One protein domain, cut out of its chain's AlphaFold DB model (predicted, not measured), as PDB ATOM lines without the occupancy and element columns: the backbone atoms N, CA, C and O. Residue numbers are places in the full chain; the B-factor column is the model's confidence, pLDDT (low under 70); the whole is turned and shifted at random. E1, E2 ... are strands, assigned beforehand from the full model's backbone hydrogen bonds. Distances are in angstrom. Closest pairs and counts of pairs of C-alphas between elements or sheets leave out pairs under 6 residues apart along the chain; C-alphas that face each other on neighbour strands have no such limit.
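This is residues 46 to 108 of the 203 residues of an uncharacterized protein of Deinococcus radiodurans (strain ATCC 13939 / DSM 20539 / JCM 16871 / LMG 4051 / NBRC 15346 / NCIMB 9279 / R1 / VKM B-1422) (UniProt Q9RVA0). A small sandwich of two sheets face to face: a sheet of three strands, E2, E3 and E4, lies over a pair of strands, E1 and E5, and the long link of residues 89 to 101 reaches out beyond one end of the two layers. The printed part has 63 residues with five named strands, in the order E1, E2, E3, E4, E5, and no named helix; the class is all strand. The larger sheet runs E2, E3, E4 and is antiparallel, while E1 and E5 are parallel. The whole is only just loose, close to compact, with a radius of gyration of the C-alphas of 13.2 A, and only just elongated, with spans of 43 by 21 by 15 A.

The larger sheet holds E2, residues 61 to 67, E3, residues 70 to 76, and E4, residues 83 to 88. It is a meander, each strand the antiparallel neighbour of the one before; E2 and E4 are edge strands and E3 is the inner strand. E2 and E3 form a hairpin with an angle of 160 degrees between their directions; N 63 and O 74 are 2.8 A apart, within hydrogen-bond range. E3 and E4 form a second hairpin, at 169 degrees, with N 73 and O 85 within hydrogen-bond range at 2.8 A. The other sheet holds E1, residues 46 to 51, and E5, residues 102 to 108, parallel at 16 degrees, with N 48 and O 104 within hydrogen-bond range at 2.9 A. The two sheets make a sandwich, two sheets face to face: the parts that face each other are 9.9 A centre to centre, and the best planes are 20 degrees apart. The strands of the one stand at 34 degrees to those of the other. Between E4 and E5 the closest C-alphas are those of Ala 83 and Leu 108, 6.6 A apart. Between E1 and E3 they are those of Val 49 and Val 75, at 7.7 A. E2 and E5 are apart, and so are E1 and E4.

E3 is 20.2 A from first to last C-alpha, E2 19.5 A, E5 19.2 A, E1 16.9 A and E4 14.2 A. E1 begins at C-alpha 46, (251.129, 522.031, 424.889). E3 begins at C-alpha 70, (252.634, 536.800, 428.032). E5 ends at C-alpha 108, (243.182, 520.113, 439.323).

The two C-alphas farthest apart, those of Asn 79 and Asp 95, are 43.8 A from each other. The printed part has no cut. The link from E4 to E5, 13 residues, is long; that from E2 to E3 is tight, and those from E1 to E2 and from E3 to E4 are short. The mean pLDDT of the printed part is 91.1, and no printed residue is under 70.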
ATOM      1  N   ASN A  46     251.597 523.389 424.677       92.69
ATOM      2  CA  ASN A  46     251.129 522.031 424.889       92.69
ATOM      3  C   ASN A  46     250.627 521.926 426.335       92.69
ATOM      4  O   ASN A  46     251.421 521.833 427.277       92.69
ATOM      5  N   VAL A  47     249.307 522.017 426.509       94.62
ATOM      6  CA  VAL A  47     248.662 522.033 427.825       94.62
ATOM      7  C   VAL A  47     248.215 520.624 428.198       94.62
ATOM      8  O   VAL A  47     247.426 520.007 427.489       94.62
ATOM      9  N   THR A  48     248.683 520.126 429.340       94.81
ATOM     10  CA  THR A  48     248.230 518.852 429.911       94.81
ATOM     11  C   THR A  48     247.475 519.110 431.208       94.81
ATOM     12  O   THR A  48     248.004 519.737 432.126       94.81
ATOM     13  N   VAL A  49     246.249 518.595 431.305       96.00
ATOM     14  CA  VAL A  49     245.405 518.711 432.502       96.00
ATOM     15  C   VAL A  49     245.227 517.338 433.131       96.00
ATOM     16  O   VAL A  49     244.798 516.391 432.469       96.00
ATOM     17  N   ARG A  50     245.570 517.226 434.413       94.94
ATOM     18  CA  ARG A  50     245.446 516.007 435.209       94.94
ATOM     19  C   ARG A  50     244.661 516.277 436.485       94.94
ATOM     20  O   ARG A  50     244.559 517.423 436.915       94.94
ATOM     21  N   ASN A  51     244.127 515.230 437.090       93.06
ATOM     22  CA  ASN A  51     243.588 515.294 438.444       93.06
ATOM     23  C   ASN A  51     244.670 515.031 439.502       93.06
ATOM     24  O   ASN A  51     245.816 514.713 439.175       93.06
ATOM     25  N   GLU A  52     244.287 515.110 440.775       92.50
ATOM     26  CA  GLU A  52     245.155 514.849 441.928       92.50
ATOM     27  C   GLU A  52     245.708 513.413 441.979       92.50
ATOM     28  O   GLU A  52     246.685 513.147 442.672       92.50
ATOM     29  N   ARG A  53     245.119 512.492 441.205       88.31
ATOM     30  CA  ARG A  53     245.551 511.091 441.070       88.31
ATOM     31  C   ARG A  53     246.496 510.874 439.881       88.31
ATOM     32  O   ARG A  53     246.869 509.742 439.593       88.31
ATOM     33  N   GLY A  54     246.852 511.935 439.152       89.62
ATOM     34  CA  GLY A  54     247.717 511.879 437.973       89.62
ATOM     35  C   GLY A  54     247.032 511.413 436.682       89.62
ATOM     36  O   GLY A  54     247.710 511.311 435.656       89.62
ATOM     37  N   LEU A  55     245.714 511.178 436.697       88.50
ATOM     38  CA  LEU A  55     244.932 510.808 435.515       88.50
ATOM     39  C   LEU A  55     244.700 512.030 434.630       88.50
ATOM     40  O   LEU A  55     244.345 513.099 435.123       88.50
ATOM     41  N   GLN A  56     244.872 511.869 433.318       89.88
ATOM     42  CA  GLN A  56     244.597 512.929 432.352       89.88
ATOM     43  C   GLN A  56     243.088 513.125 432.174       89.88
ATOM     44  O   GLN A  56     242.360 512.176 431.887       89.88
ATOM     45  N   LEU A  57     242.628 514.369 432.301       89.75
ATOM     46  CA  LEU A  57     241.214 514.714 432.184       89.75
ATOM     47  C   LEU A  57     240.844 514.963 430.715       89.75
ATOM     48  O   LEU A  57     241.237 515.967 430.128       89.75
ATOM     49  N   THR A  58     240.050 514.069 430.122       79.56
ATOM     50  CA  THR A  58     239.663 514.099 428.692       79.56
ATOM     51  C   THR A  58     238.477 515.020 428.368       79.56
ATOM     52  O   THR A  58     237.977 515.023 427.248       79.56
ATOM     53  N   GLY A  59     238.018 515.820 429.334       80.62
ATOM     54  CA  GLY A  59     236.895 516.756 429.182       80.62
ATOM     55  C   GLY A  59     237.135 518.113 429.838       80.62
ATOM     56  O   GLY A  59     236.177 518.765 430.241       80.62
ATOM     57  N   ALA A  60     238.400 518.500 430.014       91.44
ATOM     58  CA  ALA A  60     238.750 519.811 430.541       91.44
ATOM     59  C   ALA A  60     238.628 520.887 429.450       91.44
ATOM     60  O   ALA A  60     239.119 520.710 428.335       91.44
ATOM     61  N   SER A  61     238.014 522.015 429.793       94.88
ATOM     62  CA  SER A  61     237.993 523.221 428.973       94.88
ATOM     63  C   SER A  61     239.276 524.008 429.202       94.88
ATOM     64  O   SER A  61     239.664 524.251 430.346       94.88
ATOM     65  N   ILE A  62     239.929 524.414 428.114       95.19
ATOM     66  CA  ILE A  62     241.181 525.172 428.143       95.19
ATOM     67  C   ILE A  62     240.929 526.503 427.444       95.19
ATOM     68  O   ILE A  62     240.667 526.543 426.246       95.19
ATOM     69  N   HIS A  63     241.018 527.588 428.203       94.56
ATOM     70  CA  HIS A  63     240.899 528.949 427.702       94.56
ATOM     71  C   HIS A  63     242.266 529.619 427.733       94.56
ATOM     72  O   HIS A  63     242.949 529.588 428.758       94.56
ATOM     73  N   THR A  64     242.673 530.204 426.610       93.38
ATOM     74  CA  THR A  64     243.982 530.847 426.469       93.38
ATOM     75  C   THR A  64     243.797 532.283 426.010       93.38
ATOM     76  O   THR A  64     243.133 532.537 425.010       93.38
ATOM     77  N   GLU A  65     244.414 533.216 426.726       92.75
ATOM     78  CA  GLU A  65     244.382 534.647 426.437       92.75
ATOM     79  C   GLU A  65     245.807 535.187 426.333       92.75
ATOM     80  O   GLU A  65     246.696 534.790 427.088       92.75
ATOM     81  N   ARG A  66     246.036 536.121 425.407       90.81
ATOM     82  CA  ARG A  66     247.324 536.801 425.256       90.81
ATOM     83  C   ARG A  66     247.252 538.193 425.869       90.81
ATOM     84  O   ARG A  66     246.514 539.045 425.385       90.81
ATOM     85  N   GLY A  67     248.039 538.413 426.916       87.19
ATOM     86  CA  GLY A  67     248.230 539.717 427.541       87.19
ATOM     87  C   GLY A  67     249.562 540.357 427.154       87.19
ATOM     88  O   GLY A  67     250.383 539.764 426.452       87.19
ATOM     89  N   LYS A  68     249.797 541.571 427.666       83.69
ATOM     90  CA  LYS A  68     251.062 542.307 427.481       83.69
ATOM     91  C   LYS A  68     252.261 541.558 428.083       83.69
ATOM     92  O   LYS A  68     253.342 541.566 427.507       83.69
ATOM     93  N   ASP A  69     252.040 540.838 429.183       85.31
ATOM     94  CA  ASP A  69     253.091 540.138 429.930       85.31
ATOM     95  C   ASP A  69     253.290 538.672 429.517       85.31
ATOM     96  O   ASP A  69     254.137 537.980 430.085       85.31
ATOM     97  N   GLY A  70     252.563 538.183 428.511       89.00
ATOM     98  CA  GLY A  70     252.634 536.800 428.032       89.00
ATOM     99  C   GLY A  70     251.260 536.142 427.922       89.00
ATOM    100  O   GLY A  70     250.227 536.812 427.924       89.00
ATOM    101  N   LEU A  71     251.249 534.814 427.807       92.44
ATOM    102  CA  LEU A  71     250.017 534.032 427.748       92.44
ATOM    103  C   LEU A  71     249.474 533.745 429.151       92.44
ATOM    104  O   LEU A  71     250.220 533.452 430.091       92.44
ATOM    105  N   SER A  72     248.153 533.781 429.253       93.12
ATOM    106  CA  SER A  72     247.374 533.351 430.404       93.12
ATOM    107  C   SER A  72     246.521 532.163 429.992       93.12
ATOM    108  O   SER A  72     245.793 532.226 429.007       93.12
ATOM    109  N   VAL A  73     246.610 531.071 430.742       96.50
ATOM    110  CA  VAL A  73     245.843 529.848 430.504       96.50
ATOM    111  C   VAL A  73     244.964 529.601 431.715       96.50
ATOM    112  O   VAL A  73     245.468 529.536 432.836       96.50
ATOM    113  N   ARG A  74     243.663 529.437 431.491       96.56
ATOM    114  CA  ARG A  74     242.697 528.975 432.490       96.56
ATOM    115  C   ARG A  74     242.152 527.625 432.065       96.56
ATOM    116  O   ARG A  74     241.795 527.426 430.909       96.56
ATOM    117  N   VAL A  75     242.074 526.711 433.014       97.31
ATOM    118  CA  VAL A  75     241.556 525.364 432.809       97.31
ATOM    119  C   VAL A  75     240.421 525.094 433.782       97.31
ATOM    120  O   VAL A  75     240.472 525.487 434.950       97.31
ATOM    121  N   SER A  76     239.385 524.419 433.305       95.62
ATOM    122  CA  SER A  76     238.253 524.005 434.130       95.62
ATOM    123  C   SER A  76     237.764 522.627 433.708       95.62
ATOM    124  O   SER A  76     237.865 522.241 432.548       95.62
ATOM    125  N   ALA A  77     237.250 521.858 434.662       94.00
ATOM    126  CA  ALA A  77     236.650 520.556 434.407       94.00
ATOM    127  C   ALA A  77     235.486 520.320 435.388       94.00
ATOM    128  O   ALA A  77     235.508 520.859 436.501       94.00
ATOM    129  N   PRO A  78     234.468 519.521 435.017       91.62
ATOM    130  CA  PRO A  78     233.390 519.148 435.934       91.62
ATOM    131  C   PRO A  78     233.930 518.465 437.197       91.62
ATOM    132  O   PRO A  78     234.839 517.654 437.093       91.62
ATOM    133  N   ASN A  79     233.359 518.749 438.372       93.44
ATOM    134  CA  ASN A  79     233.784 518.210 439.683       93.44
ATOM    135  C   ASN A  79     235.178 518.656 440.177       93.44
ATOM    136  O   ASN A  79     235.631 518.201 441.229       93.44
ATOM    137  N   TYR A  80     235.832 519.582 439.471       96.12
ATOM    138  CA  TYR A  80     237.138 520.129 439.834       96.12
ATOM    139  C   TYR A  80     237.091 521.640 440.061       96.12
ATOM    140  O   TYR A  80     236.263 522.352 439.485       96.12
ATOM    141  N   GLN A  81     238.001 522.134 440.897       96.75
ATOM    142  CA  GLN A  81     238.273 523.560 441.029       96.75
ATOM    143  C   GLN A  81     239.032 524.052 439.785       96.75
ATOM    144  O   GLN A  81     239.949 523.365 439.321       96.75
ATOM    145  N   PRO A  82     238.665 525.211 439.211       96.38
ATOM    146  CA  PRO A  82     239.389 525.775 438.081       96.38
ATOM    147  C   PRO A  82     240.797 526.204 438.504       96.38
ATOM    148  O   PRO A  82     241.017 526.633 439.634       96.38
ATOM    149  N   ALA A  83     241.743 526.133 437.573       96.94
ATOM    150  CA  ALA A  83     243.116 526.567 437.798       96.94
ATOM    151  C   ALA A  83     243.582 527.486 436.669       96.94
ATOM    152  O   ALA A  83     243.093 527.408 435.542       96.94
ATOM    153  N   GLY A  84     244.545 528.358 436.962       95.56
ATOM    154  CA  GLY A  84     245.097 529.275 435.975       95.56
ATOM    155  C   GLY A  84     246.586 529.519 436.170       95.56
ATOM    156  O   GLY A  84     247.092 529.459 437.288       95.56
ATOM    157  N   LYS A  85     247.284 529.776 435.066       94.69
ATOM    158  CA  LYS A  85     248.679 530.228 435.036       94.69
ATOM    159  C   LYS A  85     248.772 531.442 434.125       94.69
ATOM    160  O   LYS A  85     248.202 531.430 433.038       94.69
ATOM    161  N   THR A  86     249.476 532.474 434.566       94.00
ATOM    162  CA  THR A  86     249.655 533.733 433.834       94.00
ATOM    163  C   THR A  86     251.136 533.991 433.574       94.00
ATOM    164  O   THR A  86     252.000 533.351 434.174       94.00
ATOM    165  N   GLY A  87     251.436 534.903 432.646       90.75
ATOM    166  CA  GLY A  87     252.813 535.315 432.354       90.75
ATOM    167  C   GLY A  87     253.656 534.250 431.648       90.75
ATOM    168  O   GLY A  87     254.884 534.301 431.705       90.75
ATOM    169  N   ILE A  88     253.027 533.280 430.977       92.62
ATOM    170  CA  ILE A  88     253.742 532.227 430.251       92.62
ATOM    171  C   ILE A  88     254.434 532.866 429.044       92.62
ATOM    172  O   ILE A  88     253.783 533.368 428.122       92.62
ATOM    173  N   LYS A  89     255.768 532.865 429.060       91.50
ATOM    174  CA  LYS A  89     256.590 533.370 427.959       91.50
ATOM    175  C   LYS A  89     256.709 532.297 426.883       91.50
ATOM    176  O   LYS A  89     257.062 531.164 427.187       91.50
ATOM    177  N   VAL A  90     256.449 532.666 425.632       89.62
ATOM    178  CA  VAL A  90     256.661 531.795 424.470       89.62
ATOM    179  C   VAL A  90     257.873 532.325 423.713       89.62
ATOM    180  O   VAL A  90     257.730 533.274 422.936       89.62
ATOM    181  N   PRO A  91     259.077 531.788 423.977       88.62
ATOM    182  CA  PRO A  91     260.255 532.179 423.229       88.62
ATOM    183  C   PRO A  91     260.091 531.771 421.766       88.62
ATOM    184  O   PRO A  91     259.376 530.821 421.436       88.62
ATOM    185  N   ARG A  92     260.760 532.509 420.886       86.12
ATOM    186  CA  ARG A  92     260.842 532.167 419.471       86.12
ATOM    187  C   ARG A  92     262.173 531.502 419.172       86.12
ATOM    188  O   ARG A  92     263.142 531.676 419.910       86.12
ATOM    189  N   THR A  93     262.201 530.730 418.100       83.56
ATOM    190  CA  THR A  93     263.431 530.183 417.542       83.56
ATOM    191  C   THR A  93     264.414 531.315 417.195       83.56
ATOM    192  O   THR A  93     263.986 532.458 417.017       83.56
ATOM    193  N   PRO A  94     265.731 531.045 417.117       81.50
ATOM    194  CA  PRO A  94     266.743 532.085 416.872       81.50
ATOM    195  C   PRO A  94     266.542 532.876 415.571       81.50
ATOM    196  O   PRO A  94     266.942 534.030 415.472       81.50
ATOM    197  N   ASP A  95     265.898 532.265 414.581       80.38
ATOM    198  CA  ASP A  95     265.479 532.871 413.315       80.38
ATOM    199  C   ASP A  95     264.185 533.703 413.426       80.38
ATOM    200  O   ASP A  95     263.744 534.290 412.443       80.38
ATOM    201  N   GLY A  96     263.563 533.773 414.608       78.69
ATOM    202  CA  GLY A  96     262.376 534.582 414.909       78.69
ATOM    203  C   GLY A  96     261.072 534.083 414.278       78.69
ATOM    204  O   GLY A  96     260.013 534.677 414.515       78.69
ATOM    205  N   CYS A  97     261.143 533.001 413.500       77.44
ATOM    206  CA  CYS A  97     260.060 532.510 412.657       77.44
ATOM    207  C   CYS A  97     259.048 531.631 413.391       77.44
ATOM    208  O   CYS A  97     257.861 531.676 413.066       77.44
ATOM    209  N   HIS A  98     259.484 530.845 414.380       81.56
ATOM    210  CA  HIS A  98     258.637 529.829 415.001       81.56
ATOM    211  C   HIS A  98     258.549 530.014 416.516       81.56
ATOM    212  O   HIS A  98     259.562 530.283 417.167       81.56
ATOM    213  N   PRO A  99     257.358 529.866 417.121       85.31
ATOM    214  CA  PRO A  99     257.259 529.747 418.566       85.31
ATOM    215  C   PRO A  99     257.864 528.411 419.011       85.31
ATOM    216  O   PRO A  99     257.626 527.368 418.402       85.31
ATOM    217  N   ILE A 100     258.621 528.430 420.103       88.06
ATOM    218  CA  ILE A 100     259.060 527.211 420.781       88.06
ATOM    219  C   ILE A 100     257.922 526.781 421.707       88.06
ATOM    220  O   ILE A 100     257.646 527.450 422.708       88.06
ATOM    221  N   THR A 101     257.266 525.666 421.378       91.00
ATOM    222  CA  THR A 101     256.120 525.142 422.130       91.00
ATOM    223  C   THR A 101     256.451 524.953 423.608       91.00
ATOM    224  O   THR A 101     257.332 524.170 423.968       91.00
ATOM    225  N   GLN A 102     255.705 525.629 424.480       93.75
ATOM    226  CA  GLN A 102     255.868 525.497 425.926       93.75
ATOM    227  C   GLN A 102     254.953 524.413 426.483       93.75
ATOM    228  O   GLN A 102     253.763 524.362 426.171       93.75
ATOM    229  N   LYS A 103     255.489 523.553 427.354       93.81
ATOM    230  CA  LYS A 103     254.696 522.544 428.065       93.81
ATOM    231  C   LYS A 103     254.128 523.143 429.347       93.81
ATOM    232  O   LYS A 103     254.881 523.595 430.205       93.81
ATOM    233  N   VAL A 104     252.807 523.108 429.499       94.94
ATOM    234  CA  VAL A 104     252.116 523.653 430.673       94.94
ATOM    235  C   VAL A 104     251.251 522.570 431.300       94.94
ATOM    236  O   VAL A 104     250.260 522.133 430.724       94.94
ATOM    237  N   ASN A 105     251.618 522.150 432.508       95.25
ATOM    238  CA  ASN A 105     250.887 521.123 433.246       95.25
ATOM    239  C   ASN A 105     249.996 521.750 434.321       95.25
ATOM    240  O   ASN A 105     250.442 522.641 435.057       95.25
ATOM    241  N   PHE A 106     248.775 521.237 434.443       96.75
ATOM    242  CA  PHE A 106     247.828 521.551 435.506       96.75
ATOM    243  C   PHE A 106     247.430 520.277 436.246       96.75
ATOM    244  O   PHE A 106     247.123 519.266 435.616       96.75
ATOM    245  N   ILE A 107     247.415 520.354 437.575       96.06
ATOM    246  CA  ILE A 107     246.814 519.349 438.451       96.06
ATOM    247  C   ILE A 107     245.614 520.027 439.100       96.06
ATOM    248  O   ILE A 107     245.784 520.984 439.854       96.06
ATOM    249  N   LEU A 108     244.411 519.580 438.753       96.06
ATOM    250  CA  LEU A 108     243.182 520.113 439.323       96.06
ATOM    251  C   LEU A 108     242.843 519.398 440.624       96.06
ATOM    252  O   LEU A 108     242.979 518.179 440.722       96.06
TER     253      LEU A 108